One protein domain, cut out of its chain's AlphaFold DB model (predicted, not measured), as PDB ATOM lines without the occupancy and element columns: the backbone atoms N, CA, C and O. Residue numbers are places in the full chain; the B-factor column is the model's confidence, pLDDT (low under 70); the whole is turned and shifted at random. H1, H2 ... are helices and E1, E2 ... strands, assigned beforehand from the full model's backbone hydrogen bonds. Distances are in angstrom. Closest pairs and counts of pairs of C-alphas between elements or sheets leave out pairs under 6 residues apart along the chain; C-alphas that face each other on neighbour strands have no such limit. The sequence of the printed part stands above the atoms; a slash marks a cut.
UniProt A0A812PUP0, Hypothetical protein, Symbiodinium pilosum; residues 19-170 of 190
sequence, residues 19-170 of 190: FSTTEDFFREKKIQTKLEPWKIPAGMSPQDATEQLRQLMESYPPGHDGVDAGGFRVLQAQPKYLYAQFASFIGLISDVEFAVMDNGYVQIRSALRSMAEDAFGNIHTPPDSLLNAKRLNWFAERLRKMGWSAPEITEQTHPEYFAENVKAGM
ATOM      1  N   PHE A  19      86.399 211.967  11.223       85.75
ATOM      2  CA  PHE A  19      87.686 211.992  10.551       85.75
ATOM      3  C   PHE A  19      87.782 213.220   9.653       85.75
ATOM      4  O   PHE A  19      86.806 213.571   8.983       85.75
ATOM      5  N   SER A  20      88.957 213.842   9.604       86.62
ATOM      6  CA  SER A  20      89.233 214.964   8.705       86.62
ATOM      7  C   SER A  20      90.706 215.011   8.302       86.62
ATOM      8  O   SER A  20      91.581 214.665   9.088       86.62
ATOM      9  N   THR A  21      91.007 215.460   7.085       82.88
ATOM     10  CA  THR A  21      92.385 215.759   6.645       82.88
ATOM     11  C   THR A  21      92.842 217.172   7.015       82.88
ATOM     12  O   THR A  21      94.038 217.460   6.984       82.88
ATOM     13  N   THR A  22      91.908 218.091   7.280       74.44
ATOM     14  CA  THR A  22      92.197 219.530   7.424       74.44
ATOM     15  C   THR A  22      92.402 219.974   8.862       74.44
ATOM     16  O   THR A  22      92.956 221.048   9.086       74.44
ATOM     17  N   GLU A  23      91.994 219.169   9.839       65.81
ATOM     18  CA  GLU A  23      91.945 219.604  11.230       65.81
ATOM     19  C   GLU A  23      92.614 218.601  12.168       65.81
ATOM     20  O   GLU A  23      92.283 217.418  12.192       65.81
ATOM     21  N   ASP A  24      93.540 219.114  12.978       56.72
ATOM     22  CA  ASP A  24      93.960 218.506  14.241       56.72
ATOM     23  C   ASP A  24      93.210 219.245  15.348       56.72
ATOM     24  O   ASP A  24      93.687 220.266  15.847       56.72
ATOM     25  N   PHE A  25      92.013 218.780  15.712       51.19
ATOM     26  CA  PHE A  25      91.179 219.507  16.679       51.19
ATOM     27  C   PHE A  25      91.819 219.680  18.044       51.19
ATOM     28  O   PHE A  25      91.489 220.615  18.766       51.19
ATOM     29  N   PHE A  26      92.755 218.812  18.410       49.88
ATOM     30  CA  PHE A  26      93.400 218.918  19.696       49.88
ATOM     31  C   PHE A  26      94.831 218.407  19.606       49.88
ATOM     32  O   PHE A  26      95.082 217.220  19.774       49.88
ATOM     33  N   ARG A  27      95.798 219.326  19.516       46.34
ATOM     34  CA  ARG A  27      97.163 219.040  20.001       46.34
ATOM     35  C   ARG A  27      97.173 218.589  21.479       46.34
ATOM     36  O   ARG A  27      98.190 218.099  21.951       46.34
ATOM     37  N   GLU A  28      96.052 218.750  22.192       45.62
ATOM     38  CA  GLU A  28      95.894 218.509  23.631       45.62
ATOM     39  C   GLU A  28      95.022 217.284  24.007       45.62
ATOM     40  O   GLU A  28      95.021 216.888  25.172       45.62
ATOM     41  N   LYS A  29      94.303 216.635  23.073       48.66
ATOM     42  CA  LYS A  29      93.541 215.392  23.334       48.66
ATOM     43  C   LYS A  29      94.213 214.215  22.640       48.66
ATOM     44  O   LYS A  29      94.743 214.342  21.548       48.66
ATOM     45  N   LYS A  30      94.145 213.046  23.281       53.94
ATOM     46  CA  LYS A  30      94.846 211.821  22.869       53.94
ATOM     47  C   LYS A  30      94.297 211.139  21.607       53.94
ATOM     48  O   LYS A  30      94.936 210.219  21.136       53.94
ATOM     49  N   ILE A  31      93.122 211.519  21.095       57.91
ATOM     50  CA  ILE A  31      92.468 210.765  20.013       57.91
ATOM     51  C   ILE A  31      92.848 211.355  18.658       57.91
ATOM     52  O   ILE A  31      92.384 212.440  18.305       57.91
ATOM     53  N   GLN A  32      93.650 210.619  17.892       65.94
ATOM     54  CA  GLN A  32      93.996 210.976  16.522       65.94
ATOM     55  C   GLN A  32      92.864 210.568  15.569       65.94
ATOM     56  O   GLN A  32      92.627 209.386  15.331       65.94
ATOM     57  N   THR A  33      92.160 211.554  15.012       73.12
ATOM     58  CA  THR A  33      91.190 211.362  13.915       73.12
ATOM     59  C   THR A  33      91.608 212.088  12.634       73.12
ATOM     60  O   THR A  33      90.836 212.197  11.677       73.12
ATOM     61  N   LYS A  34      92.846 212.591  12.605       82.25
ATOM     62  CA  LYS A  34      93.413 213.236  11.431       82.25
ATOM     63  C   LYS A  34      93.835 212.199  10.404       82.25
ATOM     64  O   LYS A  34      94.685 211.357  10.679       82.25
ATOM     65  N   LEU A  35      93.278 212.331   9.210       86.81
ATOM     66  CA  LEU A  35      93.607 211.504   8.062       86.81
ATOM     67  C   LEU A  35      94.809 212.059   7.301       86.81
ATOM     68  O   LEU A  35      94.991 213.274   7.175       86.81
ATOM     69  N   GLU A  36      95.572 211.155   6.695       89.56
ATOM     70  CA  GLU A  36      96.445 211.518   5.586       89.56
ATOM     71  C   GLU A  36      95.597 211.854   4.345       89.56
ATOM     72  O   GLU A  36      94.670 211.103   4.020       89.56
ATOM     73  N   PRO A  37      95.891 212.955   3.626       91.88
ATOM     74  CA  PRO A  37      95.225 213.252   2.365       91.88
ATOM     75  C   PRO A  37      95.426 212.130   1.349       91.88
ATOM     76  O   PRO A  37      96.523 211.580   1.219       91.88
ATOM     77  N   TRP A  38      94.390 211.834   0.568       97.00
ATOM     78  CA  TRP A  38      94.558 210.961  -0.591       97.00
ATOM     79  C   TRP A  38      95.228 211.722  -1.734       97.00
ATOM     80  O   TRP A  38      95.306 212.953  -1.730       97.00
ATOM     81  N   LYS A  39      95.715 210.989  -2.733       98.00
ATOM     82  CA  LYS A  39      96.328 211.565  -3.928       98.00
ATOM     83  C   LYS A  39      95.795 210.899  -5.184       98.00
ATOM     84  O   LYS A  39      95.790 209.669  -5.277       98.00
ATOM     85  N   ILE A  40      95.390 211.726  -6.139       98.25
ATOM     86  CA  ILE A  40      94.894 211.279  -7.440       98.25
ATOM     87  C   ILE A  40      96.062 210.764  -8.308       98.25
ATOM     88  O   ILE A  40      97.207 211.197  -8.114       98.25
ATOM     89  N   PRO A  41      95.812 209.851  -9.264       98.12
ATOM     90  CA  PRO A  41      96.817 209.393 -10.218       98.12
ATOM     91  C   PRO A  41      97.460 210.545 -11.000       98.12
ATOM     92  O   PRO A  41      96.819 211.552 -11.309       98.12
ATOM     93  N   ALA A  42      98.732 210.389 -11.370       95.88
ATOM     94  CA  ALA A  42      99.430 211.389 -12.172       95.88
ATOM     95  C   ALA A  42      98.714 211.623 -13.517       95.88
ATOM     96  O   ALA A  42      98.370 210.672 -14.216       95.88
ATOM     97  N   GLY A  43      98.511 212.893 -13.877       95.06
ATOM     98  CA  GLY A  43      97.826 213.287 -15.113       95.06
ATOM     99  C   GLY A  43      96.295 213.303 -15.034       95.06
ATOM    100  O   GLY A  43      95.666 213.745 -15.991       95.06
ATOM    101  N   MET A  44      95.691 212.881 -13.917       97.75
ATOM    102  CA  MET A  44      94.250 213.017 -13.691       97.75
ATOM    103  C   MET A  44      93.895 214.468 -13.345       97.75
ATOM    104  O   MET A  44      94.577 215.098 -12.535       97.75
ATOM    105  N   SER A  45      92.826 215.001 -13.942       97.44
ATOM    106  CA  SER A  45      92.330 216.331 -13.581       97.44
ATOM    107  C   SER A  45      91.515 216.287 -12.275       97.44
ATOM    108  O   SER A  45      90.905 215.259 -11.968       97.44
ATOM    109  N   PRO A  46      91.429 217.395 -11.509       95.69
ATOM    110  CA  PRO A  46      90.562 217.459 -10.332       95.69
ATOM    111  C   PRO A  46      89.084 217.136 -10.613       95.69
ATOM    112  O   PRO A  46      88.405 216.549  -9.770       95.69
ATOM    113  N   GLN A  47      88.603 217.478 -11.812       96.44
ATOM    114  CA  GLN A  47      87.239 217.189 -12.246       96.44
ATOM    115  C   GLN A  47      87.020 215.696 -12.487       96.44
ATOM    116  O   GLN A  47      86.048 215.145 -11.975       96.44
ATOM    117  N   ASP A  48      87.939 215.033 -13.192       97.94
ATOM    118  CA  ASP A  48      87.853 213.585 -13.425       97.94
ATOM    119  C   ASP A  48      87.948 212.808 -12.110       97.94
ATOM    120  O   ASP A  48      87.224 211.837 -11.896       97.94
ATOM    121  N   ALA A  49      88.800 213.271 -11.192       97.69
ATOM    122  CA  ALA A  49      88.919 212.701  -9.858       97.69
ATOM    123  C   ALA A  49      87.622 212.841  -9.046       97.69
ATOM    124  O   ALA A  49      87.186 211.884  -8.405       97.69
ATOM    125  N   THR A  50      86.984 214.014  -9.087       97.38
ATOM    126  CA  THR A  50      85.707 214.240  -8.391       97.38
ATOM    127  C   THR A  50      84.587 213.391  -8.993       97.38
ATOM    128  O   THR A  50      83.792 212.802  -8.262       97.38
ATOM    129  N   GLU A  51      84.557 213.262 -10.317       97.88
ATOM    130  CA  GLU A  51      83.610 212.402 -11.025       97.88
ATOM    131  C   GLU A  51      83.815 210.917 -10.681       97.88
ATOM    132  O   GLU A  51      82.846 210.205 -10.417       97.88
ATOM    133  N   GLN A  52      85.063 210.454 -10.580       97.94
ATOM    134  CA  GLN A  52      85.368 209.090 -10.147       97.94
ATOM    135  C   GLN A  52      84.919 208.829  -8.701       97.94
ATOM    136  O   GLN A  52      84.357 207.769  -8.415       97.94
ATOM    137  N   LEU A  53      85.111 209.792  -7.791       97.56
ATOM    138  CA  LEU A  53      84.605 209.705  -6.416       97.56
ATOM    139  C   LEU A  53      83.071 209.635  -6.381       97.56
ATOM    140  O   LEU A  53      82.519 208.826  -5.632       97.56
ATOM    141  N   ARG A  54      82.384 210.429  -7.213       97.25
ATOM    142  CA  ARG A  54      80.917 210.416  -7.341       97.25
ATOM    143  C   ARG A  54      80.414 209.051  -7.801       97.25
ATOM    144  O   ARG A  54      79.558 208.468  -7.139       97.25
ATOM    145  N   GLN A  55      80.989 208.513  -8.876       96.12
ATOM    146  CA  GLN A  55      80.648 207.182  -9.389       96.12
ATOM    147  C   GLN A  55      80.882 206.093  -8.338       96.12
ATOM    148  O   GLN A  55      80.069 205.182  -8.183       96.12
ATOM    149  N   LEU A  56      81.974 206.198  -7.577       94.44
ATOM    150  CA  LEU A  56      82.287 205.238  -6.529       94.44
ATOM    151  C   LEU A  56      81.277 205.302  -5.371       94.44
ATOM    152  O   LEU A  56      80.837 204.252  -4.904       94.44
ATOM    153  N   MET A  57      80.867 206.504  -4.953       92.31
ATOM    154  CA  MET A  57      79.789 206.710  -3.974       92.31
ATOM    155  C   MET A  57      78.454 206.132  -4.440       92.31
ATOM    156  O   MET A  57      77.788 205.454  -3.664       92.31
ATOM    157  N   GLU A  58      78.081 206.352  -5.697       91.25
ATOM    158  CA  GLU A  58      76.843 205.810  -6.275       91.25
ATOM    159  C   GLU A  58      76.885 204.286  -6.428       91.25
ATOM    160  O   GLU A  58      75.857 203.623  -6.340       91.25
ATOM    161  N   SER A  59      78.079 203.713  -6.605       90.62
ATOM    162  CA  SER A  59      78.279 202.261  -6.653       90.62
ATOM    163  C   SER A  59      78.325 201.592  -5.278       90.62
ATOM    164  O   SER A  59      78.473 200.368  -5.212       90.62
ATOM    165  N   TYR A  60      78.249 202.364  -4.187       86.75
ATOM    166  CA  TYR A  60      78.330 201.821  -2.838       86.75
ATOM    167  C   TYR A  60      77.157 200.856  -2.593       86.75
ATOM    168  O   TYR A  60      76.001 201.286  -2.582       86.75
ATOM    169  N   PRO A  61      77.418 199.549  -2.409       77.88
ATOM    170  CA  PRO A  61      76.370 198.553  -2.273       77.88
ATOM    171  C   PRO A  61      75.582 198.778  -0.977       77.88
ATOM    172  O   PRO A  61      76.192 198.863   0.096       77.88
ATOM    173  N   PRO A  62      74.240 198.800  -1.037       69.00
ATOM    174  CA  PRO A  62      73.422 198.783   0.163       69.00
ATOM    175  C   PRO A  62      73.742 197.548   1.015       69.00
ATOM    176  O   PRO A  62      73.685 196.419   0.529       69.00
ATOM    177  N   GLY A  63      74.095 197.761   2.282       62.75
ATOM    178  CA  GLY A  63      74.258 196.694   3.278       62.75
ATOM    179  C   GLY A  63      75.438 195.744   3.177       62.75
ATOM    180  O   GLY A  63      75.356 194.615   3.649       62.75
ATOM    181  N   HIS A  64      76.557 196.211   2.646       56.34
ATOM    182  CA  HIS A  64      77.794 195.436   2.599       56.34
ATOM    183  C   HIS A  64      78.514 195.329   3.963       56.34
ATOM    184  O   HIS A  64      78.398 196.226   4.799       56.34
ATOM    185  N   ASP A  65      79.261 194.230   4.163       53.53
ATOM    186  CA  ASP A  65      80.175 193.923   5.290       53.53
ATOM    187  C   ASP A  65      79.615 194.045   6.720       53.53
ATOM    188  O   ASP A  65      80.353 194.313   7.673       53.53
ATOM    189  N   GLY A  66      78.302 193.871   6.903       54.38
ATOM    190  CA  GLY A  66      77.683 193.970   8.233       54.38
ATOM    191  C   GLY A  66      77.886 195.341   8.888       54.38
ATOM    192  O   GLY A  66      77.916 195.442  10.113       54.38
ATOM    193  N   VAL A  67      78.106 196.384   8.078       55.94
ATOM    194  CA  VAL A  67      78.438 197.720   8.577       55.94
ATOM    195  C   VAL A  67      77.140 198.399   9.018       55.94
ATOM    196  O   VAL A  67      77.043 198.790  10.176       55.94
ATOM    197  N   ASP A  68      76.107 198.477   8.161       58.03
ATOM    198  CA  ASP A  68      74.920 199.291   8.499       58.03
ATOM    199  C   ASP A  68      73.739 199.234   7.500       58.03
ATOM    200  O   ASP A  68      72.900 200.134   7.529       58.03
ATOM    201  N   ALA A  69      73.608 198.213   6.631       67.50
ATOM    202  CA  ALA A  69      72.427 198.042   5.740       67.50
ATOM    203  C   ALA A  69      71.946 199.332   5.024       67.50
ATOM    204  O   ALA A  69      70.770 199.493   4.717       67.50
ATOM    205  N   GLY A  70      72.882 200.257   4.782       75.06
ATOM    206  CA  GLY A  70      72.629 201.646   4.418       75.06
ATOM    207  C   GLY A  70      73.261 202.041   3.091       75.06
ATOM    208  O   GLY A  70      73.950 201.234   2.468       75.06
ATOM    209  N   GLY A  71      73.046 203.286   2.667       83.81
ATOM    210  CA  GLY A  71      73.497 203.786   1.366       83.81
ATOM    211  C   GLY A  71      73.871 205.264   1.377       83.81
ATOM    212  O   GLY A  71      73.539 206.002   2.307       83.81
ATOM    213  N   PHE A  72      74.582 205.684   0.329       88.69
ATOM    214  CA  PHE A  72      74.955 207.077   0.109       88.69
ATOM    215  C   PHE A  72      73.944 207.796  -0.779       88.69
ATOM    216  O   PHE A  72      73.492 207.272  -1.792       88.69
ATOM    217  N   ARG A  73      73.681 209.056  -0.440       90.38
ATOM    218  CA  ARG A  73      73.010 210.026  -1.295       90.38
ATOM    219  C   ARG A  73      73.934 211.213  -1.519       90.38
ATOM    220  O   ARG A  73      74.273 211.917  -0.569       90.38
ATOM    221  N   VAL A  74      74.307 211.460  -2.772       93.00
ATOM    222  CA  VAL A  74      75.044 212.669  -3.157       93.00
ATOM    223  C   VAL A  74      74.103 213.871  -3.057       93.00
ATOM    224  O   VAL A  74      73.006 213.861  -3.615       93.00
ATOM    225  N   LEU A  75      74.515 214.898  -2.316       91.94
ATOM    226  CA  LEU A  75      73.737 216.122  -2.101       91.94
ATOM    227  C   LEU A  75      74.313 217.319  -2.852       91.94
ATOM    228  O   LEU A  75      73.570 218.231  -3.207       91.94
ATOM    229  N   GLN A  76      75.620 217.318  -3.102       94.12
ATOM    230  CA  GLN A  76      76.286 218.350  -3.882       94.12
ATOM    231  C   GLN A  76      77.474 217.739  -4.617       94.12
ATOM    232  O   GLN A  76      78.304 217.070  -4.006       94.12
ATOM    233  N   ALA A  77      77.559 218.004  -5.916       94.06
ATOM    234  CA  ALA A  77      78.686 217.638  -6.760       94.06
ATOM    235  C   ALA A  77      79.093 218.866  -7.577       94.06
ATOM    236  O   ALA A  77      78.315 219.388  -8.376       94.06
ATOM    237  N   GLN A  78      80.306 219.340  -7.339       95.00
ATOM    238  CA  GLN A  78      80.963 220.421  -8.062       95.00
ATOM    239  C   GLN A  78      82.265 219.893  -8.685       95.00
ATOM    240  O   GLN A  78      82.726 218.826  -8.289       95.00
ATOM    241  N   PRO A  79      82.925 220.618  -9.608       94.69
ATOM    242  CA  PRO A  79      84.131 220.115 -10.279       94.69
ATOM    243  C   PRO A  79      85.295 219.718  -9.357       94.69
ATOM    244  O   PRO A  79      86.184 218.995  -9.788       94.69
ATOM    245  N   LYS A  80      85.338 220.218  -8.119       95.50
ATOM    246  CA  LYS A  80      86.416 219.950  -7.152       95.50
ATOM    247  C   LYS A  80      85.903 219.577  -5.765       95.50
ATOM    248  O   LYS A  80      86.682 219.554  -4.817       95.50
ATOM    249  N   TYR A  81      84.604 219.342  -5.622       95.75
ATOM    250  CA  TYR A  81      84.001 219.094  -4.321       95.75
ATOM    251  C   TYR A  81      82.805 218.166  -4.440       95.75
ATOM    252  O   TYR A  81      81.961 218.314  -5.325       95.75
ATOM    253  N   LEU A  82      82.721 217.227  -3.511       96.00
ATOM    254  CA  LEU A  82      81.641 216.265  -3.422       96.00
ATOM    255  C   LEU A  82      81.180 216.182  -1.974       96.00
ATOM    256  O   LEU A  82      81.992 215.976  -1.077       96.00
ATOM    257  N   TYR A  83      79.875 216.301  -1.760       94.62
ATOM    258  CA  TYR A  83      79.234 216.081  -0.471       94.62
ATOM    259  C   TYR A  83      78.108 215.067  -0.620       94.62
ATOM    260  O   TYR A  83      77.204 215.220  -1.450       94.62
ATOM    261  N   ALA A  84      78.149 214.051   0.230       92.81
ATOM    262  CA  ALA A  84      77.124 213.036   0.339       92.81
ATOM    263  C   ALA A  84      76.754 212.787   1.802       92.81
ATOM    264  O   ALA A  84      77.530 213.039   2.725       92.81
ATOM    265  N   GLN A  85      75.559 212.243   1.995       90.12
ATOM    266  CA  GLN A  85      75.125 211.694   3.270       90.12
ATOM    267  C   GLN A  85      74.975 210.187   3.153       90.12
ATOM    268  O   GLN A  85      74.405 209.689   2.187       90.12
ATOM    269  N   PHE A  86      75.462 209.473   4.155       87.50
ATOM    270  CA  PHE A  86      75.142 208.074   4.363       87.50
ATOM    271  C   PHE A  86      74.020 207.951   5.385       87.50
ATOM    272  O   PHE A  86      74.090 208.590   6.439       87.50
ATOM    273  N   ALA A  87      73.052 207.083   5.113       83.19
ATOM    274  CA  ALA A  87      72.035 206.675   6.073       83.19
ATOM    275  C   ALA A  87      72.122 205.165   6.316       83.19
ATOM    276  O   ALA A  87      72.041 204.389   5.366       83.19
ATOM    277  N   SER A  88      72.283 204.761   7.578       77.31
ATOM    278  CA  SER A  88      72.197 203.355   8.006       77.31
ATOM    279  C   SER A  88      70.747 202.894   8.167       77.31
ATOM    280  O   SER A  88      69.863 203.719   8.405       77.31
ATOM    281  N   PHE A  89      70.522 201.580   8.208       74.12
ATOM    282  CA  PHE A  89      69.213 201.002   8.537       74.12
ATOM    283  C   PHE A  89      68.719 201.320   9.957       74.12
ATOM    284  O   PHE A  89      67.517 201.356  10.187       74.12
ATOM    285  N   ILE A  90      69.633 201.572  10.902       69.69
ATOM    286  CA  ILE A  90      69.313 201.951  12.290       69.69
ATOM    287  C   ILE A  90      69.173 203.471  12.474       69.69
ATOM    288  O   ILE A  90      69.213 203.969  13.595       69.69
ATOM    289  N   GLY A  91      69.062 204.236  11.383       72.25
ATOM    290  CA  GLY A  91      68.817 205.679  11.443       72.25
ATOM    291  C   GLY A  91      70.041 206.547  11.766       72.25
ATOM    292  O   GLY A  91      69.885 207.749  11.976       72.25
ATOM    293  N   LEU A  92      71.262 205.996  11.790       77.31
ATOM    294  CA  LEU A  92      72.497 206.792  11.802       77.31
ATOM    295  C   LEU A  92      72.664 207.552  10.488       77.31
ATOM    296  O   LEU A  92      72.622 206.953   9.412       77.31
ATOM    297  N   ILE A  93      72.937 208.851  10.593       81.50
ATOM    298  CA  ILE A  93      73.220 209.726   9.454       81.50
ATOM    299  C   ILE A  93      74.645 210.241   9.577       81.50
ATOM    300  O   ILE A  93      75.020 210.819  10.598       81.50
ATOM    301  N   SER A  94      75.448 210.055   8.534       85.38
ATOM    302  CA  SER A  94      76.811 210.589   8.472       85.38
ATOM    303  C   SER A  94      77.029 211.448   7.239       85.38
ATOM    304  O   SER A  94      76.573 211.107   6.156       85.38
ATOM    305  N   ASP A  95      77.783 212.523   7.403       89.25
ATOM    306  CA  ASP A  95      78.260 213.359   6.311       89.25
ATOM    307  C   ASP A  95      79.595 212.810   5.787       89.25
ATOM    308  O   ASP A  95      80.463 212.439   6.582       89.25
ATOM    309  N   VAL A  96      79.783 212.796   4.466       92.88
ATOM    310  CA  VAL A  96      81.079 212.544   3.822       92.88
ATOM    311  C   VAL A  96      81.342 213.624   2.785       92.88
ATOM    312  O   VAL A  96      80.494 213.895   1.934       92.88
ATOM    313  N   GLU A  97      82.516 214.238   2.865       94.88
ATOM    314  CA  GLU A  97      82.958 215.293   1.961       94.88
ATOM    315  C   GLU A  97      84.331 214.971   1.376       94.88
ATOM    316  O   GLU A  97      85.218 214.472   2.077       94.88
ATOM    317  N   PHE A  98      84.514 215.341   0.113       96.06
ATOM    318  CA  PHE A  98      85.795 215.338  -0.575       96.06
ATOM    319  C   PHE A  98      86.035 216.699  -1.219       96.06
ATOM    320  O   PHE A  98      85.142 217.215  -1.889       96.06
ATOM    321  N   ALA A  99      87.242 217.241  -1.075       95.94
ATOM    322  CA  ALA A  99      87.703 218.399  -1.835       95.94
ATOM    323  C   ALA A  99      88.984 218.036  -2.592       95.94
ATOM    324  O   ALA A  99      89.993 217.666  -1.986       95.94
ATOM    325  N   VAL A 100      88.939 218.115  -3.921       95.75
ATOM    326  CA  VAL A 100      90.063 217.789  -4.803       95.75
ATOM    327  C   VAL A 100      90.830 219.064  -5.135       95.75
ATOM    328  O   VAL A 100      90.326 219.974  -5.792       95.75
ATOM    329  N   MET A 101      92.071 219.120  -4.675       93.69
ATOM    330  CA  MET A 101      92.944 220.280  -4.797       93.69
ATOM    331  C   MET A 101      93.673 220.280  -6.147       93.69
ATOM    332  O   MET A 101      93.984 219.226  -6.703       93.69
ATOM    333  N   ASP A 102      94.050 221.461  -6.644       93.06
ATOM    334  CA  ASP A 102      94.788 221.604  -7.915       93.06
ATOM    335  C   ASP A 102      96.165 220.924  -7.928       93.06
ATOM    336  O   ASP A 102      96.700 220.594  -8.982       93.06
ATOM    337  N   ASN A 103      96.737 220.673  -6.752       92.75
ATOM    338  CA  ASN A 103      98.003 219.958  -6.596       92.75
ATOM    339  C   ASN A 103      97.846 218.421  -6.575       92.75
ATOM    340  O   ASN A 103      98.820 217.711  -6.308       92.75
ATOM    341  N   GLY A 104      96.637 217.907  -6.825       94.38
ATOM    342  CA  GLY A 104      96.330 216.479  -6.906       94.38
ATOM    343  C   GLY A 104      96.107 215.781  -5.561       94.38
ATOM    344  O   GLY A 104      95.916 214.565  -5.539       94.38
ATOM    345  N   TYR A 105      96.127 216.512  -4.445       96.12
ATOM    346  CA  TYR A 105      95.704 215.972  -3.153       96.12
ATOM    347  C   TYR A 105      94.190 216.072  -2.981       96.12
ATOM    348  O   TYR A 105      93.550 216.986  -3.498       96.12
ATOM    349  N   VAL A 106      93.630 215.151  -2.207       95.75
ATOM    350  CA  VAL A 106      92.215 215.140  -1.847       95.75
ATOM    351  C   VAL A 106      92.084 215.266  -0.343       95.75
ATOM    352  O   VAL A 106      92.611 214.450   0.418       95.75
ATOM    353  N   GLN A 107      91.382 216.313   0.071       94.25
ATOM    354  CA  GLN A 107      90.954 216.496   1.445       94.25
ATOM    355  C   GLN A 107      89.664 215.712   1.676       94.25
ATOM    356  O   GLN A 107      88.798 215.668   0.803       94.25
ATOM    357  N   ILE A 108      89.536 215.096   2.848       94.06
ATOM    358  CA  ILE A 108      88.444 214.180   3.184       94.06
ATOM    359  C   ILE A 108      87.890 214.550   4.549       94.06
ATOM    360  O   ILE A 108      88.661 214.791   5.480       94.06
ATOM    361  N   ARG A 109      86.565 214.515   4.686       91.62
ATOM    362  CA  ARG A 109      85.875 214.504   5.977       91.62
ATOM    363  C   ARG A 109      84.824 213.406   5.994       91.62
ATOM    364  O   ARG A 109      84.095 213.228   5.026       91.62
ATOM    365  N   SER A 110      84.711 212.703   7.115       90.19
ATOM    366  CA  SER A 110      83.610 211.775   7.386       90.19
ATOM    367  C   SER A 110      83.169 211.934   8.832       90.19
ATOM    368  O   SER A 110      83.993 211.789   9.731       90.19
ATOM    369  N   ALA A 111      81.902 212.278   9.059       86.75
ATOM    370  CA  ALA A 111      81.395 212.646  10.376       86.75
ATOM    371  C   ALA A 111      80.021 212.036  10.656       86.75
ATOM    372  O   ALA A 111      79.094 212.235   9.873       86.75
ATOM    373  N   LEU A 112      79.848 211.370  11.800       82.12
ATOM    374  CA  LEU A 112      78.516 210.988  12.271       82.12
ATOM    375  C   LEU A 112      77.780 212.243  12.755       82.12
ATOM    376  O   LEU A 112      78.242 212.912  13.679       82.12
ATOM    377  N   ARG A 113      76.645 212.562  12.134       76.31
ATOM    378  CA  ARG A 113      75.867 213.777  12.398       76.31
ATOM    379  C   ARG A 113      74.844 213.572  13.509       76.31
ATOM    380  O   ARG A 113      74.778 214.372  14.437       76.31
ATOM    381  N   SER A 114      74.038 212.521  13.402       67.75
ATOM    382  CA  SER A 114      72.916 212.266  14.308       67.75
ATOM    383  C   SER A 114      72.424 210.820  14.207       67.75
ATOM    384  O   SER A 114      72.744 210.113  13.250       67.75
ATOM    385  N   MET A 115      71.616 210.408  15.186       62.44
ATOM    386  CA  MET A 115      70.660 209.305  15.037       62.44
ATOM    387  C   MET A 115      69.280 209.917  14.771       62.44
ATOM    388  O   MET A 115      68.991 210.982  15.321       62.44
ATOM    389  N   ALA A 116      68.450 209.288  13.942       56.16
ATOM    390  CA  ALA A 116      67.047 209.672  13.797       56.16
ATOM    391  C   ALA A 116      66.332 209.646  15.166       56.16
ATOM    392  O   ALA A 116      66.630 208.798  16.011       56.16
ATOM    393  N   GLU A 117      65.426 210.603  15.403       51.47
ATOM    394  CA  GLU A 117      64.756 210.814  16.701       51.47
ATOM    395  C   GLU A 117      63.927 209.600  17.165       51.47
ATOM    396  O   GLU A 117      63.688 209.425  18.359       51.47
ATOM    397  N   ASP A 118      63.538 208.730  16.237       47.94
ATOM    398  CA  ASP A 118      62.751 207.519  16.460       47.94
ATOM    399  C   ASP A 118      63.591 206.245  16.639       47.94
ATOM    400  O   ASP A 118      63.042 205.216  17.027       47.94
ATOM    401  N   ALA A 119      64.912 206.299  16.419       47.88
ATOM    402  CA  ALA A 119      65.731 205.092  16.383       47.88
ATOM    403  C   ALA A 119      65.777 204.378  17.743       47.88
ATOM    404  O   ALA A 119      65.664 203.159  17.772       47.88
ATOM    405  N   PHE A 120      65.885 205.102  18.870       45.06
ATOM    406  CA  PHE A 120      65.950 204.485  20.209       45.06
ATOM    407  C   PHE A 120      65.417 205.348  21.375       45.06
ATOM    408  O   PHE A 120      65.722 205.063  22.530       45.06
ATOM    409  N   GLY A 121      64.596 206.380  21.118       39.75
ATOM    410  CA  GLY A 121      63.741 207.056  22.124       39.75
ATOM    411  C   GLY A 121      64.427 207.758  23.312       39.75
ATOM    412  O   GLY A 121      63.763 208.357  24.147       39.75
ATOM    413  N   ASN A 122      65.742 207.676  23.398       46.28
ATOM    414  CA  ASN A 122      66.695 208.328  24.284       46.28
ATOM    415  C   ASN A 122      68.059 208.026  23.647       46.28
ATOM    416  O   ASN A 122      68.142 207.039  22.929       46.28
ATOM    417  N   ILE A 123      69.109 208.810  23.902       47.88
ATOM    418  CA  ILE A 123      70.518 208.359  24.015       47.88
ATOM    419  C   ILE A 123      71.465 209.520  23.681       47.88
ATOM    420  O   ILE A 123      71.418 210.118  22.610       47.88
ATOM    421  N   HIS A 124      72.379 209.789  24.616       49.41
ATOM    422  CA  HIS A 124      73.691 210.364  24.332       49.41
ATOM    423  C   HIS A 124      74.291 209.682  23.101       49.41
ATOM    424  O   HIS A 124      74.714 208.537  23.214       49.41
ATOM    425  N   THR A 125      74.295 210.351  21.945       53.31
ATOM    426  CA  THR A 125      74.659 209.769  20.645       53.31
ATOM    427  C   THR A 125      75.860 208.813  20.788       53.31
ATOM    428  O   THR A 125      76.896 209.254  21.301       53.31
ATOM    429  N   PRO A 126      75.736 207.528  20.404       58.19
ATOM    430  CA  PRO A 126      76.737 206.502  20.687       58.19
ATOM    431  C   PRO A 126      78.072 206.761  19.951       58.19
ATOM    432  O   PRO A 126      78.141 207.653  19.092       58.19
ATOM    433  N   PRO A 127      79.151 206.024  20.294       63.75
ATOM    434  CA  PRO A 127      80.341 205.881  19.434       63.75
ATOM    435  C   PRO A 127      79.958 205.596  17.974       63.75
ATOM    436  O   PRO A 127      78.901 205.024  17.705       63.75
ATOM    437  N   ASP A 128      80.836 205.921  17.022       72.06
ATOM    438  CA  ASP A 128      80.567 205.629  15.609       72.06
ATOM    439  C   ASP A 128      80.684 204.144  15.260       72.06
ATOM    440  O   ASP A 128      80.469 203.800  14.110       72.06
ATOM    441  N   SER A 129      81.034 203.280  16.223       74.81
ATOM    442  CA  SER A 129      81.133 201.822  16.071       74.81
ATOM    443  C   SER A 129      81.998 201.380  14.883       74.81
ATOM    444  O   SER A 129      81.727 200.367  14.239       74.81
ATOM    445  N   LEU A 130      83.060 202.143  14.599       81.56
ATOM    446  CA  LEU A 130      83.993 201.946  13.484       81.56
ATOM    447  C   LEU A 130      83.388 202.202  12.091       81.56
ATOM    448  O   LEU A 130      84.042 201.939  11.080       81.56
ATOM    449  N   LEU A 131      82.158 202.716  12.000       80.69
ATOM    450  CA  LEU A 131      81.423 202.837  10.736       80.69
ATOM    451  C   LEU A 131      82.077 203.843   9.779       80.69
ATOM    452  O   LEU A 131      82.144 203.606   8.572       80.69
ATOM    453  N   ASN A 132      82.630 204.948  10.291       85.06
ATOM    454  CA  ASN A 132      83.385 205.884   9.453       85.06
ATOM    455  C   ASN A 132      84.633 205.221   8.850       85.06
ATOM    456  O   ASN A 132      84.838 205.310   7.640       85.06
ATOM    457  N   ALA A 133      85.433 204.525   9.668       87.56
ATOM    458  CA  ALA A 133      86.643 203.851   9.199       87.56
ATOM    459  C   ALA A 133      86.326 202.764   8.161       87.56
ATOM    460  O   ALA A 133      86.946 202.733   7.100       87.56
ATOM    461  N   LYS A 134      85.312 201.927   8.415       86.38
ATOM    462  CA  LYS A 134      84.873 200.876   7.481       86.38
ATOM    463  C   LYS A 134      84.465 201.450   6.119       86.38
ATOM    464  O   LYS A 134      84.940 200.976   5.088       86.38
ATOM    465  N   ARG A 135      83.652 202.512   6.099       87.50
ATOM    466  CA  ARG A 135      83.216 203.165   4.850       87.50
ATOM    467  C   ARG A 135      84.373 203.808   4.093       87.50
ATOM    468  O   ARG A 135      84.513 203.596   2.893       87.50
ATOM    469  N   LEU A 136      85.224 204.569   4.782       91.94
ATOM    470  CA  LEU A 136      86.390 205.192   4.151       91.94
ATOM    471  C   LEU A 136      87.372 204.149   3.607       91.94
ATOM    472  O   LEU A 136      87.897 204.337   2.511       91.94
ATOM    473  N   ASN A 137      87.561 203.023   4.299       92.88
ATOM    474  CA  ASN A 137      88.392 201.925   3.807       92.88
ATOM    475  C   ASN A 137      87.792 201.232   2.578       92.88
ATOM    476  O   ASN A 137      88.549 200.888   1.670       92.88
ATOM    477  N   TRP A 138      86.465 201.092   2.490       91.38
ATOM    478  CA  TRP A 138      85.794 200.564   1.296       91.38
ATOM    479  C   TRP A 138      86.096 201.411   0.050       91.38
ATOM    480  O   TRP A 138      86.400 200.866  -1.020       91.38
ATOM    481  N   PHE A 139      86.068 202.743   0.202       93.44
ATOM    482  CA  PHE A 139      86.464 203.681  -0.851       93.44
ATOM    483  C   PHE A 139      87.958 203.573  -1.154       93.44
ATOM    484  O   PHE A 139      88.341 203.390  -2.310       93.44
ATOM    485  N   ALA A 140      88.803 203.636  -0.123       96.12
ATOM    486  CA  ALA A 140      90.253 203.619  -0.265       96.12
ATOM    487  C   ALA A 140      90.745 202.354  -0.987       96.12
ATOM    488  O   ALA A 140      91.566 202.442  -1.895       96.12
ATOM    489  N   GLU A 141      90.206 201.180  -0.649       95.75
ATOM    490  CA  GLU A 141      90.542 199.908  -1.294       95.75
ATOM    491  C   GLU A 141      90.285 199.936  -2.809       95.75
ATOM    492  O   GLU A 141      91.135 199.523  -3.603       95.75
ATOM    493  N   ARG A 142      89.129 200.460  -3.226       95.50
ATOM    494  CA  ARG A 142      88.743 200.552  -4.642       95.50
ATOM    495  C   ARG A 142      89.545 201.612  -5.383       95.50
ATOM    496  O   ARG A 142      90.014 201.348  -6.486       95.50
ATOM    497  N   LEU A 143      89.780 202.763  -4.762       97.88
ATOM    498  CA  LEU A 143      90.605 203.824  -5.340       97.88
ATOM    499  C   LEU A 143      92.061 203.375  -5.520       97.88
ATOM    500  O   LEU A 143      92.659 203.647  -6.562       97.88
ATOM    501  N   ARG A 144      92.623 202.604  -4.577       98.06
ATOM    502  CA  ARG A 144      93.961 201.999  -4.730       98.06
ATOM    503  C   ARG A 144      94.037 201.082  -5.952       98.06
ATOM    504  O   ARG A 144      95.009 201.151  -6.699       98.06
ATOM    505  N   LYS A 145      92.995 200.283  -6.217       97.44
ATOM    506  CA  LYS A 145      92.890 199.459  -7.444       97.44
ATOM    507  C   LYS A 145      92.823 200.305  -8.727       97.44
ATOM    508  O   LYS A 145      93.156 199.805  -9.796       97.44
ATOM    509  N   MET A 146      92.436 201.575  -8.617       96.88
ATOM    510  CA  MET A 146      92.389 202.563  -9.704       96.88
ATOM    511  C   MET A 146      93.643 203.459  -9.764       96.88
ATOM    512  O   MET A 146      93.669 204.428 -10.519       96.88
ATOM    513  N   GLY A 147      94.688 203.162  -8.979       97.94
ATOM    514  CA  GLY A 147      95.973 203.871  -9.008       97.94
ATOM    515  C   GLY A 147      96.081 205.086  -8.082       97.94
ATOM    516  O   GLY A 147      97.064 205.822  -8.161       97.94
ATOM    517  N   TRP A 148      95.099 205.317  -7.210       98.44
ATOM    518  CA  TRP A 148      95.164 206.385  -6.213       98.44
ATOM    519  C   TRP A 148      96.079 206.007  -5.048       98.44
ATOM    520  O   TRP A 148      96.168 204.841  -4.657       98.44
ATOM    521  N   SER A 149      96.675 207.014  -4.409       98.06
ATOM    522  CA  SER A 149      97.225 206.856  -3.061       98.06
ATOM    523  C   SER A 149      96.125 207.151  -2.051       98.06
ATOM    524  O   SER A 149      95.818 208.313  -1.799       98.06
ATOM    525  N   ALA A 150      95.530 206.109  -1.481       97.56
ATOM    526  CA  ALA A 150      94.506 206.223  -0.449       97.56
ATOM    527  C   ALA A 150      94.877 205.314   0.735       97.56
ATOM    528  O   ALA A 150      94.608 204.109   0.663       97.56
ATOM    529  N   PRO A 151      95.562 205.830   1.776       95.31
ATOM    530  CA  PRO A 151      95.984 205.035   2.926       95.31
ATOM    531  C   PRO A 151      94.801 204.396   3.657       95.31
ATOM    532  O   PRO A 151      93.706 204.956   3.708       95.31
ATOM    533  N   GLU A 152      95.027 203.207   4.206       94.25
ATOM    534  CA  GLU A 152      94.037 202.496   5.010       94.25
ATOM    535  C   GLU A 152      94.025 203.004   6.458       94.25
ATOM    536  O   GLU A 152      95.066 203.245   7.078       94.25
ATOM    537  N   ILE A 153      92.824 203.137   7.012       91.19
ATOM    538  CA  ILE A 153      92.590 203.452   8.418       91.19
ATOM    539  C   ILE A 153      92.602 202.133   9.193       91.19
ATOM    540  O   ILE A 153      91.734 201.286   9.003       91.19
ATOM    541  N   THR A 154      93.578 201.953  10.075       90.44
ATOM    542  CA  THR A 154      93.785 200.720  10.843       90.44
ATOM    543  C   THR A 154      93.950 201.041  12.323       90.44
ATOM    544  O   THR A 154      94.195 202.193  12.692       90.44
ATOM    545  N   GLU A 155      93.857 200.027  13.183       88.94
ATOM    546  CA  GLU A 155      94.161 200.179  14.611       88.94
ATOM    547  C   GLU A 155      95.606 200.646  14.830       88.94
ATOM    548  O   GLU A 155      95.882 201.390  15.761       88.94
ATOM    549  N   GLN A 156      96.531 200.284  13.940       88.56
ATOM    550  CA  GLN A 156      97.915 200.738  14.014       88.56
ATOM    551  C   GLN A 156      98.055 202.225  13.670       88.56
ATOM    552  O   GLN A 156      98.883 202.905  14.270       88.56
ATOM    553  N   THR A 157      97.271 202.737  12.711       86.38
ATOM    554  CA  THR A 157      97.345 204.148  12.295       86.38
ATOM    555  C   THR A 157      96.487 205.073  13.161       86.38
ATOM    556  O   THR A 157      96.793 206.259  13.241       86.38
ATOM    557  N   HIS A 158      95.438 204.554  13.811       86.81
ATOM    558  CA  HIS A 158      94.494 205.325  14.634       86.81
ATOM    559  C   HIS A 158      94.104 204.585  15.939       86.81
ATOM    560  O   HIS A 158      92.917 204.337  16.178       86.81
ATOM    561  N   PRO A 159      95.062 204.204  16.802       85.62
ATOM    562  CA  PRO A 159      94.815 203.287  17.921       85.62
ATOM    563  C   PRO A 159      93.772 203.789  18.922       85.62
ATOM    564  O   PRO A 159      92.940 203.012  19.392       85.62
ATOM    565  N   GLU A 160      93.743 205.085  19.233       81.06
ATOM    566  CA  GLU A 160      92.776 205.629  20.189       81.06
ATOM    567  C   GLU A 160      91.353 205.660  19.628       81.06
ATOM    568  O   GLU A 160      90.400 205.422  20.369       81.06
ATOM    569  N   TYR A 161      91.194 205.898  18.322       82.06
ATOM    570  CA  TYR A 161      89.891 205.807  17.663       82.06
ATOM    571  C   TYR A 161      89.312 204.394  17.789       82.06
ATOM    572  O   TYR A 161      88.149 204.234  18.171       82.06
ATOM    573  N   PHE A 162      90.126 203.372  17.508       84.62
ATOM    574  CA  PHE A 162      89.702 201.979  17.632       84.62
ATOM    575  C   PHE A 162      89.417 201.622  19.095       84.62
ATOM    576  O   PHE A 162      88.360 201.062  19.386       84.62
ATOM    577  N   ALA A 163      90.279 202.022  20.033       81.25
ATOM    578  CA  ALA A 163      90.087 201.750  21.456       81.25
ATOM    579  C   ALA A 163      88.777 202.342  22.014       81.25
ATOM    580  O   ALA A 163      88.080 201.676  22.783       81.25
ATOM    581  N   GLU A 164      88.422 203.571  21.633       75.56
ATOM    582  CA  GLU A 164      87.192 204.226  22.094       75.56
ATOM    583  C   GLU A 164      85.934 203.615  21.459       75.56
ATOM    584  O   GLU A 164      84.948 203.358  22.156       75.56
ATOM    585  N   ASN A 165      85.970 203.300  20.161       73.75
ATOM    586  CA  ASN A 165      84.814 202.727  19.470       73.75
ATOM    587  C   ASN A 165      84.593 201.236  19.788       73.75
ATOM    588  O   ASN A 165      83.443 200.800  19.828       73.75
ATOM    589  N   VAL A 166      85.638 200.465  20.112       70.88
ATOM    590  CA  VAL A 166      85.509 199.061  20.563       70.88
ATOM    591  C   VAL A 166      84.944 198.977  21.985       70.88
ATOM    592  O   VAL A 166      84.007 198.215  22.230       70.88
ATOM    593  N   LYS A 167      85.445 199.796  22.925       60.25
ATOM    594  CA  LYS A 167      84.930 199.835  24.312       60.25
ATOM    595  C   LYS A 167      83.448 200.183  24.370       60.25
ATOM    596  O   LYS A 167      82.718 199.674  25.220       60.25
ATOM    597  N   ALA A 168      83.018 201.081  23.494       56.44
ATOM    598  CA  ALA A 168      81.655 201.567  23.478       56.44
ATOM    599  C   ALA A 168      80.723 200.675  22.618       56.44
ATOM    600  O   ALA A 168      79.544 200.536  22.956       56.44
ATOM    601  N   GLY A 169      81.263 199.972  21.611       48.38
ATOM    602  CA  GLY A 169      80.555 198.980  20.788       48.38
ATOM    603  C   GLY A 169      80.020 197.768  21.565       48.38
ATOM    604  O   GLY A 169      78.939 197.286  21.252       48.38
ATOM    605  N   MET A 170      80.678 197.353  22.656       40.22
ATOM    606  CA  MET A 170      80.162 196.295  23.548       40.22
ATOM    607  C   MET A 170      78.914 196.696  24.356       40.22
ATOM    608  O   MET A 170      78.274 195.836  24.953       40.22
TER     609      MET A 170
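What this domain is: This is residues 19 to 170 of the 190 residues of the protein "Hypothetical protein" of Symbiodinium pilosum (UniProt A0A812PUP0). The model is a single twisted sheet of four strands with two helices, H1 and H2, laid over one face and no named helix on the other. The third helix, H3, sits off the sheet, apart from both other helices, and long stretches without named elements lead into H1 and join E4 to H2 and H2 to H3. The printed part has 152 residues, with three named helices and four named strands in the order H1, E1, E2, E3, E4, H2, H3; the sheet's order is E1, E2, E3, E4, antiparallel throughout. The class is mixed, helices and strands, with under half of the residues in named elements. The whole is compact, with a radius of gyration of the C-alphas of 15.5 A and spans of 49 by 34 by 24 A.

How they stand to each other: Residues 38 to 39 pair antiparallel with residues 105 to 106 of E4, which is residues 105 to 115. H1, residues 46 to 58, is on the sheet at a height of 8.0 A, over E2, residues 81 to 87, and E3, residues 92 to 100; it runs along the strands, at 7 degrees to E2 on the local plane. The closest C-alphas of H1 and E1, residues 71 to 78, are those of Met 57 and Phe 72, 6.3 A apart. E1 to E4 form a meander, each strand the antiparallel neighbour of the one before, and each successive pair is a hairpin. Within hydrogen-bond range are N 73 and O 85 of E1 and E2, 2.8 A, N 86 and O 94 of E2 and E3, 2.8 A, and N 97 and O 109 of E3 and E4, 2.9 A. H2, residues 131 to 145, is on the same face as H1, in two layers with the sheet, helices on one face; its height is 11.2 A. It lies over E3 and, only just, with 3 of its C-alphas, over E4, and only just runs along the strands, at 29 degrees to E3 on the local plane. The closest C-alphas of H2 and E4 are those of Asn 132 and Ser 110, 6.2 A apart. H1 and H2 are close but not clearly touching, with Leu 56 and Phe 139 closest, their C-alphas 7.2 A apart; they run opposite ways at a steep tilt of 57 degrees. H3, residues 159 to 170, is not on the sheet and is apart from H1 and H2. Every O i to N i+4 pair is within hydrogen-bond range in H1 and H3, and 10 of 11 in H2.

Where its parts are: H1 begins at C-alpha 46, (90.562, 217.459, -10.332), and measures 18.4 A. E1 measures 20.5 A and bends by 56 degrees at residue 75; E2 measures 20.1 A, E3 26.6 A and E4 31.7 A. H2 measures 21.8 A from C-alpha 131, (81.423, 202.837, 10.736). H3 measures 17.2 A and ends at C-alpha 170, (80.162, 196.295, 23.548).

The domain as a whole: The C-alphas farthest apart are those of Gly 43 and Gly 121, 50.9 A. The printed part has no cut. The links H1 to E1, E4 to H2 and H2 to H3 are long; the three between strands are tight. The mean pLDDT of the printed part is 81.4, and it is under 70 at residues 23 to 32, 62 to 69, 90, 114 to 127 and 167 to 170.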